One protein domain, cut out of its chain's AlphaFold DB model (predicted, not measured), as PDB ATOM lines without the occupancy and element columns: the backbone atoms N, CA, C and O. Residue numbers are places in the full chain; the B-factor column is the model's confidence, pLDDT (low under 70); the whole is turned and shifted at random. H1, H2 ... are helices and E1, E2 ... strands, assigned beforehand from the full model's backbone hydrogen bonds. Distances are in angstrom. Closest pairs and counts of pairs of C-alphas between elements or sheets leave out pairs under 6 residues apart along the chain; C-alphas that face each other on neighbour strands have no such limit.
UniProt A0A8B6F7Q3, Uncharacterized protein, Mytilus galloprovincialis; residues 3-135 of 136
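What this domain is: This is residues 3 to 135 of the 136 residues of an uncharacterized protein of Mytilus galloprovincialis (UniProt A0A8B6F7Q3). A sheet of four parallel strands is the core of the domain, with H1 and H3 packed over one face, H5 over the other, and H6 on H5's face near the last residues of the strands. H2 lies off the sheet at one end of the long axis, and H4, packed on H6, lies off it toward the other end. The printed part has 133 residues with six named helices and four named strands, in the order E1 H1 H2 E2 H3 E3 H4 H5 E4 H6; the sheet's order is E3 E2 E1 E4. The class is mixed, and the whole is compact, with a radius of gyration of the C-alphas of 14.4 A and spans of 45 by 26 by 23 A.

How they stand to each other: E1, residues 3 to 8, is an inner strand. H1, residues 9 to 23, is on the sheet over E1 at a height of 8.7 A. H2, residues 27 to 31, is not on the sheet. E2, residues 44 to 48, is parallel to E1, with N 45 and O 5 2.8 A apart; E1, H1, H2 and E2 form a strand-helix-strand unit, parallel neighbour strands with helices between, its crossover right-handed. H3, residues 51 to 58, touches H1 at a shallow tilt of 17 degrees, the same way; their closest C-alphas, of Asn 13 and Ala 57, are 5.8 A apart. E3, residues 68 to 70, is an edge strand parallel to E2, with N 69 and O 46 2.8 A apart, and ends a second right-handed unit, E2, H3, E3. H4, residues 79 to 84, is not on the sheet. H5, residues 94 to 107, is on the opposite face from H1 and H3, over E2 at a height of 7.4 A. E4, residues 112 to 118, is parallel to E1, with N 6 and O 116 2.9 A apart; E3, H4, H5 and E4 form a split unit, E2 and E1 between its strands, also right-handed. H6, residues 124 to 133, is on H5's face, giving three layers, helices on both faces of the sheet. H6 touches H4 at a steep tilt of 40 degrees; the closest C-alphas, of Tyr 83 and Gly 128, are 3.9 A apart. Every O i to N i+4 pair is within hydrogen-bond range in H1 to H5, and 5 of 6 in H6.

Where its parts are: E1 begins at C-alpha 3 (103.388, 145.169, 90.738). H1 is 20.7 A long, H5 19.6 A and E4 18.0 A. H6 ends at C-alpha 133 (119.261, 141.897, 87.308).

The domain as a whole: The C-alphas farthest apart, of Lys 27 and Lys 88, are 47.3 A apart. The printed part has no cut, and the link from H2 to E2 is long. pLDDT is under 70 at residues 87 to 92 and residue 135.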
ATOM      1  N   ALA A   3     102.327 146.137  90.974       94.00
ATOM      2  CA  ALA A   3     103.388 145.169  90.738       94.00
ATOM      3  C   ALA A   3     103.638 145.013  89.236       94.00
ATOM      4  O   ALA A   3     102.694 144.922  88.446       94.00
ATOM      5  N   VAL A   4     104.914 144.970  88.851       95.56
ATOM      6  CA  VAL A   4     105.344 144.705  87.472       95.56
ATOM      7  C   VAL A   4     105.784 143.249  87.363       95.56
ATOM      8  O   VAL A   4     106.519 142.751  88.210       95.56
ATOM      9  N   PHE A   5     105.336 142.551  86.327       96.44
ATOM     10  CA  PHE A   5     105.708 141.167  86.058       96.44
ATOM     11  C   PHE A   5     106.774 141.088  84.978       96.44
ATOM     12  O   PHE A   5     106.722 141.781  83.964       96.44
ATOM     13  N   LEU A   6     107.717 140.184  85.173       96.12
ATOM     14  CA  LEU A   6     108.866 140.035  84.304       96.12
ATOM     15  C   LEU A   6     109.059 138.564  83.971       96.12
ATOM     16  O   LEU A   6     109.498 137.766  84.796       96.12
ATOM     17  N   HIS A   7     108.670 138.199  82.756       96.50
ATOM     18  CA  HIS A   7     108.662 136.827  82.276       96.50
ATOM     19  C   HIS A   7     109.865 136.600  81.373       96.50
ATOM     20  O   HIS A   7     109.990 137.237  80.328       96.50
ATOM     21  N   VAL A   8     110.754 135.693  81.773       94.50
ATOM     22  CA  VAL A   8     112.071 135.567  81.147       94.50
ATOM     23  C   VAL A   8     112.328 134.136  80.705       94.50
ATOM     24  O   VAL A   8     112.248 133.181  81.485       94.50
ATOM     25  N   GLY A   9     112.675 134.001  79.428       92.75
ATOM     26  CA  GLY A   9     112.899 132.728  78.764       92.75
ATOM     27  C   GLY A   9     111.621 131.910  78.582       92.75
ATOM     28  O   GLY A   9     110.536 132.252  79.060       92.75
ATOM     29  N   GLN A  10     111.763 130.777  77.902       92.69
ATOM     30  CA  GLN A  10     110.640 129.934  77.504       92.69
ATOM     31  C   GLN A  10     109.739 129.532  78.681       92.69
ATOM     32  O   GLN A  10     108.518 129.643  78.584       92.69
ATOM     33  N   CYS A  11     110.333 129.082  79.790       93.38
ATOM     34  CA  CYS A  11     109.589 128.666  80.980       93.38
ATOM     35  C   CYS A  11     108.794 129.834  81.583       93.38
ATOM     36  O   CYS A  11     107.573 129.747  81.719       93.38
ATOM     37  N   GLY A  12     109.466 130.958  81.859       95.00
ATOM     38  CA  GLY A  12     108.845 132.141  82.451       95.00
ATOM     39  C   GLY A  12     107.695 132.690  81.610       95.00
ATOM     40  O   GLY A  12     106.633 133.017  82.137       95.00
ATOM     41  N   ASN A  13     107.873 132.712  80.287       96.00
ATOM     42  CA  ASN A  13     106.856 133.152  79.337       96.00
ATOM     43  C   ASN A  13     105.632 132.224  79.288       96.00
ATOM     44  O   ASN A  13     104.499 132.702  79.206       96.00
ATOM     45  N   GLN A  14     105.826 130.904  79.353       94.94
ATOM     46  CA  GLN A  14     104.715 129.946  79.356       94.94
ATOM     47  C   GLN A  14     103.914 129.993  80.659       94.94
ATOM     48  O   GLN A  14     102.682 130.018  80.613       94.94
ATOM     49  N   ILE A  15     104.601 130.074  81.803       95.62
ATOM     50  CA  ILE A  15     103.959 130.267  83.109       95.62
ATOM     51  C   ILE A  15     103.200 131.595  83.115       95.62
ATOM     52  O   ILE A  15     102.024 131.622  83.469       95.62
ATOM     53  N   GLY A  16     103.826 132.672  82.633       95.31
ATOM     54  CA  GLY A  16     103.198 133.984  82.504       95.31
ATOM     55  C   GLY A  16     101.916 133.948  81.682       95.31
ATOM     56  O   GLY A  16     100.889 134.463  82.112       95.31
ATOM     57  N   LYS A  17     101.921 133.268  80.531       95.25
ATOM     58  CA  LYS A  17     100.715 133.104  79.710       95.25
ATOM     59  C   LYS A  17      99.580 132.419  80.476       95.25
ATOM     60  O   LYS A  17      98.434 132.863  80.399       95.25
ATOM     61  N   ALA A  18      99.883 131.331  81.182       94.75
ATOM     62  CA  ALA A  18      98.892 130.607  81.972       94.75
ATOM     63  C   ALA A  18      98.356 131.470  83.126       94.75
ATOM     64  O   ALA A  18      97.141 131.541  83.320       94.75
ATOM     65  N   PHE A  19      99.252 132.178  83.819       94.69
ATOM     66  CA  PHE A  19      98.922 133.130  84.875       94.69
ATOM     67  C   PHE A  19      97.963 134.205  84.365       94.69
ATOM     68  O   PHE A  19      96.850 134.310  84.871       94.69
ATOM     69  N   TRP A  20      98.331 134.924  83.302       94.12
ATOM     70  CA  TRP A  20      97.514 136.002  82.746       94.12
ATOM     71  C   TRP A  20      96.172 135.522  82.214       94.12
ATOM     72  O   TRP A  20      95.171 136.214  82.374       94.12
ATOM     73  N   LYS A  21      96.104 134.324  81.623       91.94
ATOM     74  CA  LYS A  21      94.827 133.742  81.195       91.94
ATOM     75  C   LYS A  21      93.888 133.515  82.382       91.94
ATOM     76  O   LYS A  21      92.686 133.721  82.243       91.94
ATOM     77  N   LYS A  22      94.427 133.091  83.528       90.81
ATOM     78  CA  LYS A  22      93.639 132.830  84.734       90.81
ATOM     79  C   LYS A  22      93.253 134.120  85.453       90.81
ATOM     80  O   LYS A  22      92.086 134.288  85.784       90.81
ATOM     81  N   THR A  23      94.192 135.043  85.640       88.44
ATOM     82  CA  THR A  23      93.948 136.312  86.343       88.44
ATOM     83  C   THR A  23      93.096 137.285  85.543       88.44
ATOM     84  O   THR A  23      92.360 138.068  86.129       88.44
ATOM     85  N   SER A  24      93.099 137.200  84.208       82.25
ATOM     86  CA  SER A  24      92.210 138.030  83.383       82.25
ATOM     87  C   SER A  24      90.724 137.701  83.572       82.25
ATOM     88  O   SER A  24      89.879 138.490  83.162       82.25
ATOM     89  N   GLN A  25      90.398 136.544  84.159       84.25
ATOM     90  CA  GLN A  25      89.024 136.144  84.484       84.25
ATOM     91  C   GLN A  25      88.590 136.621  85.877       84.25
ATOM     92  O   GLN A  25      87.410 136.538  86.208       84.25
ATOM     93  N   ASP A  26      89.533 137.099  86.690       86.94
ATOM     94  CA  ASP A  26      89.285 137.539  88.054       86.94
ATOM     95  C   ASP A  26      88.978 139.044  88.081       86.94
ATOM     96  O   ASP A  26      89.805 139.880  87.696       86.94
ATOM     97  N   LYS A  27      87.766 139.390  88.527       82.88
ATOM     98  CA  LYS A  27      87.309 140.783  88.619       82.88
ATOM     99  C   LYS A  27      88.089 141.576  89.662       82.88
ATOM    100  O   LYS A  27      88.421 142.726  89.397       82.88
ATOM    101  N   ALA A  28      88.451 140.960  90.789       82.06
ATOM    102  CA  ALA A  28      89.186 141.641  91.854       82.06
ATOM    103  C   ALA A  28      90.576 142.088  91.371       82.06
ATOM    104  O   ALA A  28      91.052 143.166  91.723       82.06
ATOM    105  N   VAL A  29      91.201 141.294  90.495       79.56
ATOM    106  CA  VAL A  29      92.478 141.652  89.862       79.56
ATOM    107  C   VAL A  29      92.331 142.839  88.904       79.56
ATOM    108  O   VAL A  29      93.227 143.685  88.845       79.56
ATOM    109  N   HIS A  30      91.229 142.907  88.152       77.81
ATOM    110  CA  HIS A  30      90.964 144.013  87.227       77.81
ATOM    111  C   HIS A  30      90.642 145.319  87.958       77.81
ATOM    112  O   HIS A  30      91.214 146.352  87.619       77.81
ATOM    113  N   GLU A  31      89.768 145.272  88.963       80.31
ATOM    114  CA  GLU A  31      89.325 146.449  89.722       80.31
ATOM    115  C   GLU A  31      90.422 146.988  90.651       80.31
ATOM    116  O   GLU A  31      90.546 148.194  90.845       80.31
ATOM    117  N   GLY A  32      91.274 146.111  91.190       82.62
ATOM    118  CA  GLY A  32      92.349 146.509  92.099       82.62
ATOM    119  C   GLY A  32      93.533 147.217  91.432       82.62
ATOM    120  O   GLY A  32      94.437 147.660  92.141       82.62
ATOM    121  N   HIS A  33      93.591 147.267  90.091       85.19
ATOM    122  CA  HIS A  33      94.656 147.882  89.272       85.19
ATOM    123  C   HIS A  33      96.108 147.538  89.673       85.19
ATOM    124  O   HIS A  33      97.075 148.189  89.256       85.19
ATOM    125  N   THR A  34      96.278 146.472  90.459       89.81
ATOM    126  CA  THR A  34      97.562 146.080  91.048       89.81
ATOM    127  C   THR A  34      98.460 145.466  89.980       89.81
ATOM    128  O   THR A  34      99.650 145.761  89.922       89.81
ATOM    129  N   PHE A  35      97.883 144.648  89.094       92.00
ATOM    130  CA  PHE A  35      98.595 143.931  88.026       92.00
ATOM    131  C   PHE A  35      98.273 144.471  86.625       92.00
ATOM    132  O   PHE A  35      98.936 144.121  85.650       92.00
ATOM    133  N   ILE A  36      97.241 145.307  86.513       92.75
ATOM    134  CA  ILE A  36      96.705 145.820  85.253       92.75
ATOM    135  C   ILE A  36      96.630 147.345  85.354       92.75
ATOM    136  O   ILE A  36      96.222 147.897  86.375       92.75
ATOM    137  N   HIS A  37      97.065 148.028  84.304       92.69
ATOM    138  CA  HIS A  37      96.960 149.477  84.162       92.69
ATOM    139  C   HIS A  37      95.497 149.918  83.997       92.69
ATOM    140  O   HIS A  37      94.675 149.132  83.525       92.69
ATOM    141  N   PRO A  38      95.150 151.180  84.303       90.44
ATOM    142  CA  PRO A  38      93.802 151.704  84.061       90.44
ATOM    143  C   PRO A  38      93.340 151.603  82.596       90.44
ATOM    144  O   PRO A  38      92.150 151.469  82.334       90.44
ATOM    145  N   ASP A  39      94.275 151.587  81.636       91.50
ATOM    146  CA  ASP A  39      94.002 151.373  80.203       91.50
ATOM    147  C   ASP A  39      93.708 149.899  79.834       91.50
ATOM    148  O   ASP A  39      93.565 149.560  78.657       91.50
ATOM    149  N   GLY A  40      93.641 149.004  80.824       90.56
ATOM    150  CA  GLY A  40      93.369 147.580  80.651       90.56
ATOM    151  C   GLY A  40      94.569 146.752  80.185       90.56
ATOM    152  O   GLY A  40      94.405 145.558  79.911       90.56
ATOM    153  N   LYS A  41      95.770 147.342  80.082       94.25
ATOM    154  CA  LYS A  41      96.992 146.615  79.716       94.25
ATOM    155  C   LYS A  41      97.664 145.993  80.939       94.25
ATOM    156  O   LYS A  41      97.765 146.603  81.997       94.25
ATOM    157  N   GLN A  42      98.159 144.773  80.792       95.25
ATOM    158  CA  GLN A  42      98.886 144.039  81.824       95.25
ATOM    159  C   GLN A  42     100.229 144.728  82.110       95.25
ATOM    160  O   GLN A  42     100.936 145.132  81.183       95.25
ATOM    161  N   ARG A  43     100.582 144.865  83.393       95.44
ATOM    162  CA  ARG A  43     101.876 145.388  83.865       95.44
ATOM    163  C   ARG A  43     102.948 144.309  83.701       95.44
ATOM    164  O   ARG A  43     103.429 143.769  84.693       95.44
ATOM    165  N   SER A  44     103.275 143.921  82.469       96.56
ATOM    166  CA  SER A  44     104.238 142.845  82.215       96.56
ATOM    167  C   SER A  44     105.226 143.139  81.096       96.56
ATOM    168  O   SER A  44     104.899 143.813  80.117       96.56
ATOM    169  N   VAL A  45     106.430 142.583  81.248       97.00
ATOM    170  CA  VAL A  45     107.503 142.529  80.251       97.00
ATOM    171  C   VAL A  45     107.843 141.067  79.973       97.00
ATOM    172  O   VAL A  45     107.984 140.264  80.896       97.00
ATOM    173  N   HIS A  46     107.945 140.718  78.694       96.88
ATOM    174  CA  HIS A  46     108.176 139.362  78.208       96.88
ATOM    175  C   HIS A  46     109.460 139.311  77.395       96.88
ATOM    176  O   HIS A  46     109.626 140.071  76.443       96.88
ATOM    177  N   VAL A  47     110.359 138.407  77.771       94.31
ATOM    178  CA  VAL A  47     111.744 138.410  77.302       94.31
ATOM    179  C   VAL A  47     112.126 137.016  76.850       94.31
ATOM    180  O   VAL A  47     111.985 136.056  77.609       94.31
ATOM    181  N   ASP A  48     112.641 136.879  75.635       93.00
ATOM    182  CA  ASP A  48     113.287 135.641  75.202       93.00
ATOM    183  C   ASP A  48     114.370 135.916  74.159       93.00
ATOM    184  O   ASP A  48     114.235 136.779  73.303       93.00
ATOM    185  N   SER A  49     115.442 135.139  74.174       89.44
ATOM    186  CA  SER A  49     116.437 135.158  73.103       89.44
ATOM    187  C   SER A  49     115.892 134.659  71.759       89.44
ATOM    188  O   SER A  49     116.523 134.874  70.728       89.44
ATOM    189  N   GLU A  50     114.744 133.972  71.768       89.56
ATOM    190  CA  GLU A  50     114.105 133.399  70.587       89.56
ATOM    191  C   GLU A  50     112.753 134.077  70.281       89.56
ATOM    192  O   GLU A  50     111.756 133.825  70.970       89.56
ATOM    193  N   PRO A  51     112.653 134.883  69.201       90.00
ATOM    194  CA  PRO A  51     111.450 135.661  68.887       90.00
ATOM    195  C   PRO A  51     110.174 134.820  68.761       90.00
ATOM    196  O   PRO A  51     109.110 135.200  69.250       90.00
ATOM    197  N   LYS A  52     110.271 133.632  68.149       90.31
ATOM    198  CA  LYS A  52     109.118 132.738  67.951       90.31
ATOM    199  C   LYS A  52     108.512 132.272  69.279       90.31
ATOM    200  O   LYS A  52     107.294 132.106  69.369       90.31
ATOM    201  N   VAL A  53     109.342 132.067  70.303       88.44
ATOM    202  CA  VAL A  53     108.908 131.591  71.623       88.44
ATOM    203  C   VAL A  53     108.115 132.681  72.335       88.44
ATOM    204  O   VAL A  53     106.978 132.438  72.752       88.44
ATOM    205  N   VAL A  54     108.670 133.894  72.409       92.44
ATOM    206  CA  VAL A  54     108.017 135.011  73.103       92.44
ATOM    207  C   VAL A  54     106.742 135.461  72.385       92.44
ATOM    208  O   VAL A  54     105.717 135.651  73.036       92.44
ATOM    209  N   GLN A  55     106.735 135.510  71.049       92.75
ATOM    210  CA  GLN A  55     105.540 135.863  70.272       92.75
ATOM    211  C   GLN A  55     104.397 134.863  70.502       92.75
ATOM    212  O   GLN A  55     103.245 135.249  70.718       92.75
ATOM    213  N   LYS A  56     104.702 133.559  70.523       93.75
ATOM    214  CA  LYS A  56     103.708 132.513  70.809       93.75
ATOM    215  C   LYS A  56     103.160 132.615  72.235       93.75
ATOM    216  O   LYS A  56     101.967 132.361  72.459       93.75
ATOM    217  N   ALA A  57     104.010 132.963  73.199       93.00
ATOM    218  CA  ALA A  57     103.604 133.150  74.585       93.00
ATOM    219  C   ALA A  57     102.695 134.377  74.756       93.00
ATOM    220  O   ALA A  57     101.657 134.270  75.406       93.00
ATOM    221  N   CYS A  58     103.022 135.483  74.087       94.69
ATOM    222  CA  CYS A  58     102.282 136.741  74.174       94.69
ATOM    223  C   CYS A  58     100.967 136.751  73.385       94.69
ATOM    224  O   CYS A  58     100.121 137.616  73.603       94.69
ATOM    225  N   LYS A  59     100.750 135.787  72.480       93.75
ATOM    226  CA  LYS A  59      99.510 135.699  71.698       93.75
ATOM    227  C   LYS A  59      98.275 135.650  72.611       93.75
ATOM    228  O   LYS A  59      98.079 134.666  73.332       93.75
ATOM    229  N   GLY A  60      97.425 136.672  72.492       91.19
ATOM    230  CA  GLY A  60      96.178 136.832  73.248       91.19
ATOM    231  C   GLY A  60      96.323 137.575  74.581       91.19
ATOM    232  O   GLY A  60      95.328 137.722  75.285       91.19
ATOM    233  N   LEU A  61      97.527 138.034  74.935       94.00
ATOM    234  CA  LEU A  61      97.754 138.885  76.102       94.00
ATOM    235  C   LEU A  61      97.481 140.355  75.763       94.00
ATOM    236  O   LEU A  61      97.752 140.805  74.651       94.00
ATOM    237  N   LYS A  62      96.966 141.112  76.736       94.50
ATOM    238  CA  LYS A  62      96.750 142.561  76.614       94.50
ATOM    239  C   LYS A  62      97.986 143.309  77.110       94.50
ATOM    240  O   LYS A  62      97.943 143.927  78.166       94.50
ATOM    241  N   ILE A  63      99.096 143.216  76.388       95.25
ATOM    242  CA  ILE A  63     100.367 143.873  76.743       95.25
ATOM    243  C   ILE A  63     100.697 144.994  75.757       95.25
ATOM    244  O   ILE A  63     100.101 145.088  74.686       95.25
ATOM    245  N   ARG A  64     101.628 145.881  76.119       95.44
ATOM    246  CA  ARG A  64     102.162 146.877  75.178       95.44
ATOM    247  C   ARG A  64     103.174 146.208  74.254       95.44
ATOM    248  O   ARG A  64     104.005 145.445  74.733       95.44
ATOM    249  N   ASP A  65     103.156 146.553  72.969       92.69
ATOM    250  CA  ASP A  65     104.046 145.936  71.972       92.69
ATOM    251  C   ASP A  65     105.529 146.095  72.332       92.69
ATOM    252  O   ASP A  65     106.308 145.154  72.216       92.69
ATOM    253  N   GLY A  66     105.906 147.260  72.873       92.75
ATOM    254  CA  GLY A  66     107.269 147.521  73.345       92.75
ATOM    255  C   GLY A  66     107.717 146.653  74.526       92.75
ATOM    256  O   GLY A  66     108.911 146.573  74.783       92.75
ATOM    257  N   ASN A  67     106.797 145.984  75.226       95.88
ATOM    258  CA  ASN A  67     107.119 145.114  76.356       95.88
ATOM    259  C   ASN A  67     107.471 143.679  75.920       95.88
ATOM    260  O   ASN A  67     107.751 142.837  76.775       95.88
ATOM    261  N   ILE A  68     107.445 143.386  74.617       95.94
ATOM    262  CA  ILE A  68     107.947 142.133  74.049       95.94
ATOM    263  C   ILE A  68     109.387 142.371  73.607       95.94
ATOM    264  O   ILE A  68     109.642 142.958  72.556       95.94
ATOM    265  N   VAL A  69     110.337 141.901  74.406       93.62
ATOM    266  CA  VAL A  69     111.765 142.024  74.121       93.62
ATOM    267  C   VAL A  69     112.273 140.687  73.607       93.62
ATOM    268  O   VAL A  69     112.066 139.643  74.230       93.62
ATOM    269  N   SER A  70     112.938 140.699  72.451       92.06
ATOM    270  CA  SER A  70     113.542 139.482  71.919       92.06
ATOM    271  C   SER A  70     114.946 139.676  71.384       92.06
ATOM    272  O   SER A  70     115.264 140.710  70.805       92.06
ATOM    273  N   GLY A  71     115.772 138.655  71.593       86.44
ATOM    274  CA  GLY A  71     117.116 138.582  71.032       86.44
ATOM    275  C   GLY A  71     117.110 138.086  69.589       86.44
ATOM    276  O   GLY A  71     116.092 137.642  69.053       86.44
ATOM    277  N   LYS A  72     118.282 138.128  68.951       81.94
ATOM    278  CA  LYS A  72     118.468 137.619  67.579       81.94
ATOM    279  C   LYS A  72     118.933 136.165  67.537       81.94
ATOM    280  O   LYS A  72     118.775 135.501  66.513       81.94
ATOM    281  N   ARG A  73     119.536 135.669  68.622       79.38
ATOM    282  CA  ARG A  73     120.099 134.316  68.712       79.38
ATOM    283  C   ARG A  73     119.767 133.672  70.051       79.38
ATOM    284  O   ARG A  73     119.986 134.273  71.101       79.38
ATOM    285  N   GLY A  74     119.325 132.416  69.991       80.81
ATOM    286  CA  GLY A  74     119.108 131.579  71.167       80.81
ATOM    287  C   GLY A  74     120.391 131.376  71.974       80.81
ATOM    288  O   GLY A  74     121.490 131.303  71.421       80.81
ATOM    289  N   ARG A  75     120.255 131.275  73.300       81.19
ATOM    290  CA  ARG A  75     121.395 131.104  74.220       81.19
ATOM    291  C   ARG A  75     121.797 129.642  74.441       81.19
ATOM    292  O   ARG A  75     122.761 129.403  75.156       81.19
ATOM    293  N   GLY A  76     121.078 128.677  73.853       81.25
ATOM    294  CA  GLY A  76     121.463 127.255  73.816       81.25
ATOM    295  C   GLY A  76     121.850 126.680  75.180       81.25
ATOM    296  O   GLY A  76     122.953 126.170  75.326       81.25
ATOM    297  N   THR A  77     120.992 126.886  76.190       82.06
ATOM    298  CA  THR A  77     121.203 126.491  77.604       82.06
ATOM    299  C   THR A  77     122.511 126.971  78.254       82.06
ATOM    300  O   THR A  77     122.839 126.550  79.358       82.06
ATOM    301  N   ASN A  78     123.230 127.908  77.637       84.25
ATOM    302  CA  ASN A  78     124.475 128.446  78.165       84.25
ATOM    303  C   ASN A  78     124.208 129.662  79.065       84.25
ATOM    304  O   ASN A  78     123.815 130.734  78.594       84.25
ATOM    305  N   TRP A  79     124.450 129.495  80.367       87.44
ATOM    306  CA  TRP A  79     124.304 130.550  81.373       87.44
ATOM    307  C   TRP A  79     125.212 131.758  81.111       87.44
ATOM    308  O   TRP A  79     124.754 132.896  81.185       87.44
ATOM    309  N   ALA A  80     126.479 131.532  80.749       84.50
ATOM    310  CA  ALA A  80     127.454 132.605  80.558       84.50
ATOM    311  C   ALA A  80     127.046 133.537  79.410       84.50
ATOM    312  O   ALA A  80     127.205 134.751  79.516       84.50
ATOM    313  N   LEU A  81     126.454 132.982  78.344       83.75
ATOM    314  CA  LEU A  81     125.874 133.784  77.266       83.75
ATOM    315  C   LEU A  81     124.661 134.588  77.738       83.75
ATOM    316  O   LEU A  81     124.462 135.698  77.255       83.75
ATOM    317  N   GLY A  82     123.841 134.056  78.643       82.94
ATOM    318  CA  GLY A  82     122.720 134.794  79.226       82.94
ATOM    319  C   GLY A  82     123.163 135.922  80.162       82.94
ATOM    320  O   GLY A  82     122.572 136.994  80.125       82.94
ATOM    321  N   TYR A  83     124.208 135.696  80.964       83.94
ATOM    322  CA  TYR A  83     124.692 136.647  81.971       83.94
ATOM    323  C   TYR A  83     125.587 137.746  81.383       83.94
ATOM    324  O   TYR A  83     125.407 138.924  81.673       83.94
ATOM    325  N   HIS A  84     126.560 137.380  80.543       81.75
ATOM    326  CA  HIS A  84     127.508 138.340  79.966       81.75
ATOM    327  C   HIS A  84     127.033 138.967  78.652       81.75
ATOM    328  O   HIS A  84     127.704 139.856  78.129       81.75
ATOM    329  N   GLY A  85     125.919 138.492  78.094       76.69
ATOM    330  CA  GLY A  85     125.509 138.865  76.748       76.69
ATOM    331  C   GLY A  85     126.474 138.343  75.674       76.69
ATOM    332  O   GLY A  85     127.403 137.573  75.934       76.69
ATOM    333  N   LEU A  86     126.233 138.735  74.422       71.94
ATOM    334  CA  LEU A  86     127.165 138.465  73.324       71.94
ATOM    335  C   LEU A  86     128.162 139.630  73.266       71.94
ATOM    336  O   LEU A  86     127.801 140.725  72.859       71.94
ATOM    337  N   LYS A  87     129.421 139.401  73.663       61.66
ATOM    338  CA  LYS A  87     130.478 140.436  73.692       61.66
ATOM    339  C   LYS A  87     130.928 140.942  72.308       61.66
ATOM    340  O   LYS A  87     131.809 141.793  72.242       61.66
ATOM    341  N   LYS A  88     130.382 140.417  71.203       57.97
ATOM    342  CA  LYS A  88     130.686 140.927  69.857       57.97
ATOM    343  C   LYS A  88     129.818 142.150  69.565       57.97
ATOM    344  O   LYS A  88     128.596 142.092  69.659       57.97
ATOM    345  N   SER A  89     130.500 143.236  69.224       46.47
ATOM    346  CA  SER A  89     130.000 144.581  68.965       46.47
ATOM    347  C   SER A  89     128.715 144.582  68.120       46.47
ATOM    348  O   SER A  89     128.758 144.269  66.934       46.47
ATOM    349  N   GLY A  90     127.581 144.943  68.735       54.75
ATOM    350  CA  GLY A  90     126.359 145.370  68.036       54.75
ATOM    351  C   GLY A  90     125.198 144.373  67.901       54.75
ATOM    352  O   GLY A  90     124.183 144.742  67.311       54.75
ATOM    353  N   GLU A  91     125.283 143.133  68.401       53.75
ATOM    354  CA  GLU A  91     124.277 142.118  68.028       53.75
ATOM    355  C   GLU A  91     123.174 141.793  69.046       53.75
ATOM    356  O   GLU A  91     122.146 141.272  68.610       53.75
ATOM    357  N   ASP A  92     123.290 142.099  70.345       65.19
ATOM    358  CA  ASP A  92     122.209 141.729  71.274       65.19
ATOM    359  C   ASP A  92     122.149 142.577  72.559       65.19
ATOM    360  O   ASP A  92     122.739 142.226  73.584       65.19
ATOM    361  N   HIS A  93     121.397 143.680  72.496       79.50
ATOM    362  CA  HIS A  93     121.106 144.576  73.624       79.50
ATOM    363  C   HIS A  93     119.941 144.083  74.493       79.50
ATOM    364  O   HIS A  93     119.441 144.836  75.318       79.50
ATOM    365  N   ILE A  94     119.540 142.806  74.391       85.94
ATOM    366  CA  ILE A  94     118.400 142.241  75.131       85.94
ATOM    367  C   ILE A  94     118.418 142.565  76.634       85.94
ATOM    368  O   ILE A  94     117.361 142.803  77.212       85.94
ATOM    369  N   LEU A  95     119.595 142.610  77.273       84.44
ATOM    370  CA  LEU A  95     119.724 142.969  78.691       84.44
ATOM    371  C   LEU A  95     119.283 144.414  78.951       84.44
ATOM    372  O   LEU A  95     118.451 144.669  79.820       84.44
ATOM    373  N   GLU A  96     119.846 145.334  78.175       86.81
ATOM    374  CA  GLU A  96     119.654 146.776  78.284       86.81
ATOM    375  C   GLU A  96     118.257 147.185  77.810       86.81
ATOM    376  O   GLU A  96     117.566 147.943  78.486       86.81
ATOM    377  N   ASP A  97     117.788 146.598  76.708       90.25
ATOM    378  CA  ASP A  97     116.429 146.755  76.202       90.25
ATOM    379  C   ASP A  97     115.413 146.304  77.245       90.25
ATOM    380  O   ASP A  97     114.460 147.025  77.537       90.25
ATOM    381  N   THR A  98     115.635 145.147  77.871       90.62
ATOM    382  CA  THR A  98     114.730 144.671  78.914       90.62
ATOM    383  C   THR A  98     114.749 145.587  80.132       90.62
ATOM    384  O   THR A  98     113.680 145.954  80.614       90.62
ATOM    385  N   ALA A  99     115.925 146.006  80.611       90.00
ATOM    386  CA  ALA A  99     116.026 146.951  81.723       90.00
ATOM    387  C   ALA A  99     115.289 148.266  81.413       90.00
ATOM    388  O   ALA A  99     114.516 148.763  82.235       90.00
ATOM    389  N   ASN A 100     115.440 148.782  80.192       92.75
ATOM    390  CA  ASN A 100     114.743 149.974  79.723       92.75
ATOM    391  C   ASN A 100     113.223 149.789  79.664       92.75
ATOM    392  O   ASN A 100     112.490 150.716  80.008       92.75
ATOM    393  N   GLN A 101     112.725 148.624  79.245       94.81
ATOM    394  CA  GLN A 101     111.281 148.366  79.220       94.81
ATOM    395  C   GLN A 101     110.698 148.153  80.614       94.81
ATOM    396  O   GLN A 101     109.620 148.669  80.901       94.81
ATOM    397  N   VAL A 102     111.421 147.473  81.508       93.88
ATOM    398  CA  VAL A 102     111.032 147.353  82.919       93.88
ATOM    399  C   VAL A 102     110.965 148.737  83.561       93.88
ATOM    400  O   VAL A 102     109.950 149.062  84.171       93.88
ATOM    401  N   ARG A 103     111.974 149.593  83.344       94.44
ATOM    402  CA  ARG A 103     111.959 150.988  83.807       94.44
ATOM    403  C   ARG A 103     110.728 151.739  83.298       94.44
ATOM    404  O   ARG A 103     110.005 152.318  84.100       94.44
ATOM    405  N   LYS A 104     110.440 151.678  81.993       95.88
ATOM    406  CA  LYS A 104     109.252 152.322  81.401       95.88
ATOM    407  C   LYS A 104     107.937 151.803  81.989       95.88
ATOM    408  O   LYS A 104     106.984 152.564  82.093       95.88
ATOM    409  N   GLU A 105     107.842 150.521  82.339       95.50
ATOM    410  CA  GLU A 105     106.653 149.968  83.001       95.50
ATOM    411  C   GLU A 105     106.525 150.415  84.460       95.50
ATOM    412  O   GLU A 105     105.417 150.719  84.907       95.50
ATOM    413  N   ILE A 106     107.642 150.520  85.181       94.62
ATOM    414  CA  ILE A 106     107.679 151.062  86.545       94.62
ATOM    415  C   ILE A 106     107.270 152.540  86.548       94.62
ATOM    416  O   ILE A 106     106.435 152.926  87.356       94.62
ATOM    417  N   GLU A 107     107.769 153.347  85.610       95.50
ATOM    418  CA  GLU A 107     107.423 154.775  85.472       95.50
ATOM    419  C   GLU A 107     105.937 155.017  85.162       95.50
ATOM    420  O   GLU A 107     105.419 156.103  85.400       95.50
ATOM    421  N   ARG A 108     105.226 154.002  84.658       93.94
ATOM    422  CA  ARG A 108     103.767 154.032  84.448       93.94
ATOM    423  C   ARG A 108     102.972 153.620  85.697       93.94
ATOM    424  O   ARG A 108     101.752 153.479  85.629       93.94
ATOM    425  N   CYS A 109     103.634 153.307  86.806       91.88
ATOM    426  CA  CYS A 109     102.983 152.955  88.061       91.88
ATOM    427  C   CYS A 109     102.916 154.180  88.976       91.88
ATOM    428  O   CYS A 109     103.955 154.709  89.350       91.88
ATOM    429  N   ASP A 110     101.716 154.549  89.431       87.69
ATOM    430  CA  ASP A 110     101.558 155.642  90.409       87.69
ATOM    431  C   ASP A 110     102.212 155.306  91.758       87.69
ATOM    432  O   ASP A 110     102.770 156.162  92.436       87.69
ATOM    433  N   MET A 111     102.153 154.029  92.151       90.19
ATOM    434  CA  MET A 111     102.752 153.517  93.382       90.19
ATOM    435  C   MET A 111     103.355 152.138  93.130       90.19
ATOM    436  O   MET A 111     102.681 151.116  93.278       90.19
ATOM    437  N   TYR A 112     104.620 152.114  92.722       93.12
ATOM    438  CA  TYR A 112     105.366 150.880  92.501       93.12
ATOM    439  C   TYR A 112     105.700 150.186  93.828       93.12
ATOM    440  O   TYR A 112     106.311 150.779  94.712       93.12
ATOM    441  N   SER A 113     105.297 148.922  93.957       92.88
ATOM    442  CA  SER A 113     105.530 148.107  95.155       92.88
ATOM    443  C   SER A 113     106.618 147.054  94.963       92.88
ATOM    444  O   SER A 113     107.217 146.617  95.939       92.88
ATOM    445  N   GLY A 114     106.876 146.630  93.724       91.56
ATOM    446  CA  GLY A 114     107.890 145.621  93.437       91.56
ATOM    447  C   GLY A 114     107.701 144.906  92.102       91.56
ATOM    448  O   GLY A 114     106.724 145.122  91.376       91.56
ATOM    449  N   CYS A 115     108.657 144.028  91.799       91.50
ATOM    450  CA  CYS A 115     108.689 143.226  90.582       91.50
ATOM    451  C   CYS A 115     108.539 141.738  90.914       91.50
ATOM    452  O   CYS A 115     109.180 141.233  91.834       91.50
ATOM    453  N   ILE A 116     107.717 141.030  90.140       93.94
ATOM    454  CA  ILE A 116     107.575 139.575  90.203       93.94
ATOM    455  C   ILE A 116     108.256 138.986  88.971       93.94
ATOM    456  O   ILE A 116     107.751 139.105  87.852       93.94
ATOM    457  N   MET A 117     109.397 138.326  89.175       93.12
ATOM    458  CA  MET A 117     110.118 137.653  88.097       93.12
ATOM    459  C   MET A 117     109.707 136.181  87.989       93.12
ATOM    460  O   MET A 117     109.710 135.445  88.972       93.12
ATOM    461  N   MET A 118     109.398 135.735  86.772       94.94
ATOM    462  CA  MET A 118     109.161 134.331  86.433       94.94
ATOM    463  C   MET A 118     110.216 133.878  85.429       94.94
ATOM    464  O   MET A 118     110.269 134.384  84.307       94.94
ATOM    465  N   HIS A 119     111.042 132.911  85.813       93.06
ATOM    466  CA  HIS A 119     112.143 132.405  84.995       93.06
ATOM    467  C   HIS A 119     112.465 130.948  85.363       93.06
ATOM    468  O   HIS A 119     111.936 130.413  86.336       93.06
ATOM    469  N   SER A 120     113.328 130.292  84.581       91.69
ATOM    470  CA  SER A 120     113.917 129.001  84.957       91.69
ATOM    471  C   SER A 120     115.360 129.157  85.433       91.69
ATOM    472  O   SER A 120     116.096 130.020  84.952       91.69
ATOM    473  N   LEU A 121     115.783 128.260  86.328       87.50
ATOM    474  CA  LEU A 121     117.163 128.183  86.822       87.50
ATOM    475  C   LEU A 121     118.115 127.461  85.857       87.50
ATOM    476  O   LEU A 121     119.322 127.653  85.927       87.50
ATOM    477  N   THR A 122     117.587 126.638  84.950       84.00
ATOM    478  CA  THR A 122     118.388 125.765  84.072       84.00
ATOM    479  C   THR A 122     118.528 126.280  82.638       84.00
ATOM    480  O   THR A 122     119.334 125.763  81.870       84.00
ATOM    481  N   GLY A 123     117.742 127.285  82.232       82.56
ATOM    482  CA  GLY A 123     117.783 127.825  80.869       82.56
ATOM    483  C   GLY A 123     118.825 128.929  80.723       82.56
ATOM    484  O   GLY A 123     118.943 129.756  81.618       82.56
ATOM    485  N   GLY A 124     119.520 129.016  79.585       82.44
ATOM    486  CA  GLY A 124     120.581 130.016  79.371       82.44
ATOM    487  C   GLY A 124     120.092 131.460  79.537       82.44
ATOM    488  O   GLY A 124     120.693 132.237  80.270       82.44
ATOM    489  N   THR A 125     118.946 131.792  78.940       81.44
ATOM    490  CA  THR A 125     118.331 133.128  79.035       81.44
ATOM    491  C   THR A 125     117.759 133.398  80.427       81.44
ATOM    492  O   THR A 125     118.092 134.403  81.036       81.44
ATOM    493  N   GLY A 126     116.938 132.489  80.966       79.88
ATOM    494  CA  GLY A 126     116.268 132.691  82.258       79.88
ATOM    495  C   GLY A 126     117.222 132.757  83.454       79.88
ATOM    496  O   GLY A 126     117.037 133.586  84.341       79.88
ATOM    497  N   SER A 127     118.254 131.912  83.476       80.75
ATOM    498  CA  SER A 127     119.201 131.834  84.596       80.75
ATOM    499  C   SER A 127     120.263 132.932  84.553       80.75
ATOM    500  O   SER A 127     120.575 133.528  85.582       80.75
ATOM    501  N   GLY A 128     120.790 133.240  83.361       79.00
ATOM    502  CA  GLY A 128     121.776 134.302  83.183       79.00
ATOM    503  C   GLY A 128     121.188 135.682  83.462       79.00
ATOM    504  O   GLY A 128     121.817 136.502  84.125       79.00
ATOM    505  N   TRP A 129     119.950 135.917  83.028       76.25
ATOM    506  CA  TRP A 129     119.309 137.216  83.184       76.25
ATOM    507  C   TRP A 129     118.899 137.524  84.627       76.25
ATOM    508  O   TRP A 129     119.123 138.634  85.102       76.25
ATOM    509  N   TYR A 130     118.370 136.531  85.350       78.12
ATOM    510  CA  TYR A 130     118.022 136.678  86.767       78.12
ATOM    511  C   TYR A 130     119.213 137.165  87.602       78.12
ATOM    512  O   TYR A 130     119.115 138.168  88.304       78.12
ATOM    513  N   LEU A 131     120.369 136.511  87.454       72.00
ATOM    514  CA  LEU A 131     121.590 136.888  88.171       72.00
ATOM    515  C   LEU A 131     122.142 138.251  87.735       72.00
ATOM    516  O   LEU A 131     122.780 138.929  88.536       72.00
ATOM    517  N   TYR A 132     121.927 138.656  86.479       78.38
ATOM    518  CA  TYR A 132     122.330 139.978  86.000       78.38
ATOM    519  C   TYR A 132     121.500 141.088  86.655       78.38
ATOM    520  O   TYR A 132     122.060 142.082  87.109       78.38
ATOM    521  N   VAL A 133     120.179 140.903  86.736       74.62
ATOM    522  CA  VAL A 133     119.261 141.897  87.308       74.62
ATOM    523  C   VAL A 133     119.394 141.981  88.824       74.62
ATOM    524  O   VAL A 133     119.508 143.081  89.335       74.62
ATOM    525  N   CYS A 134     119.464 140.856  89.544       73.00
ATOM    526  CA  CYS A 134     119.585 140.852  91.010       73.00
ATOM    527  C   CYS A 134     120.929 141.380  91.545       73.00
ATOM    528  O   CYS A 134     121.135 141.413  92.756       73.00
ATOM    529  N   ARG A 135     121.866 141.748  90.665       68.69
ATOM    530  CA  ARG A 135     123.122 142.398  91.051       68.69
ATOM    531  C   ARG A 135     122.934 143.881  91.405       68.69
ATOM    532  O   ARG A 135     123.810 144.439  92.064       68.69
TER     533      ARG A 135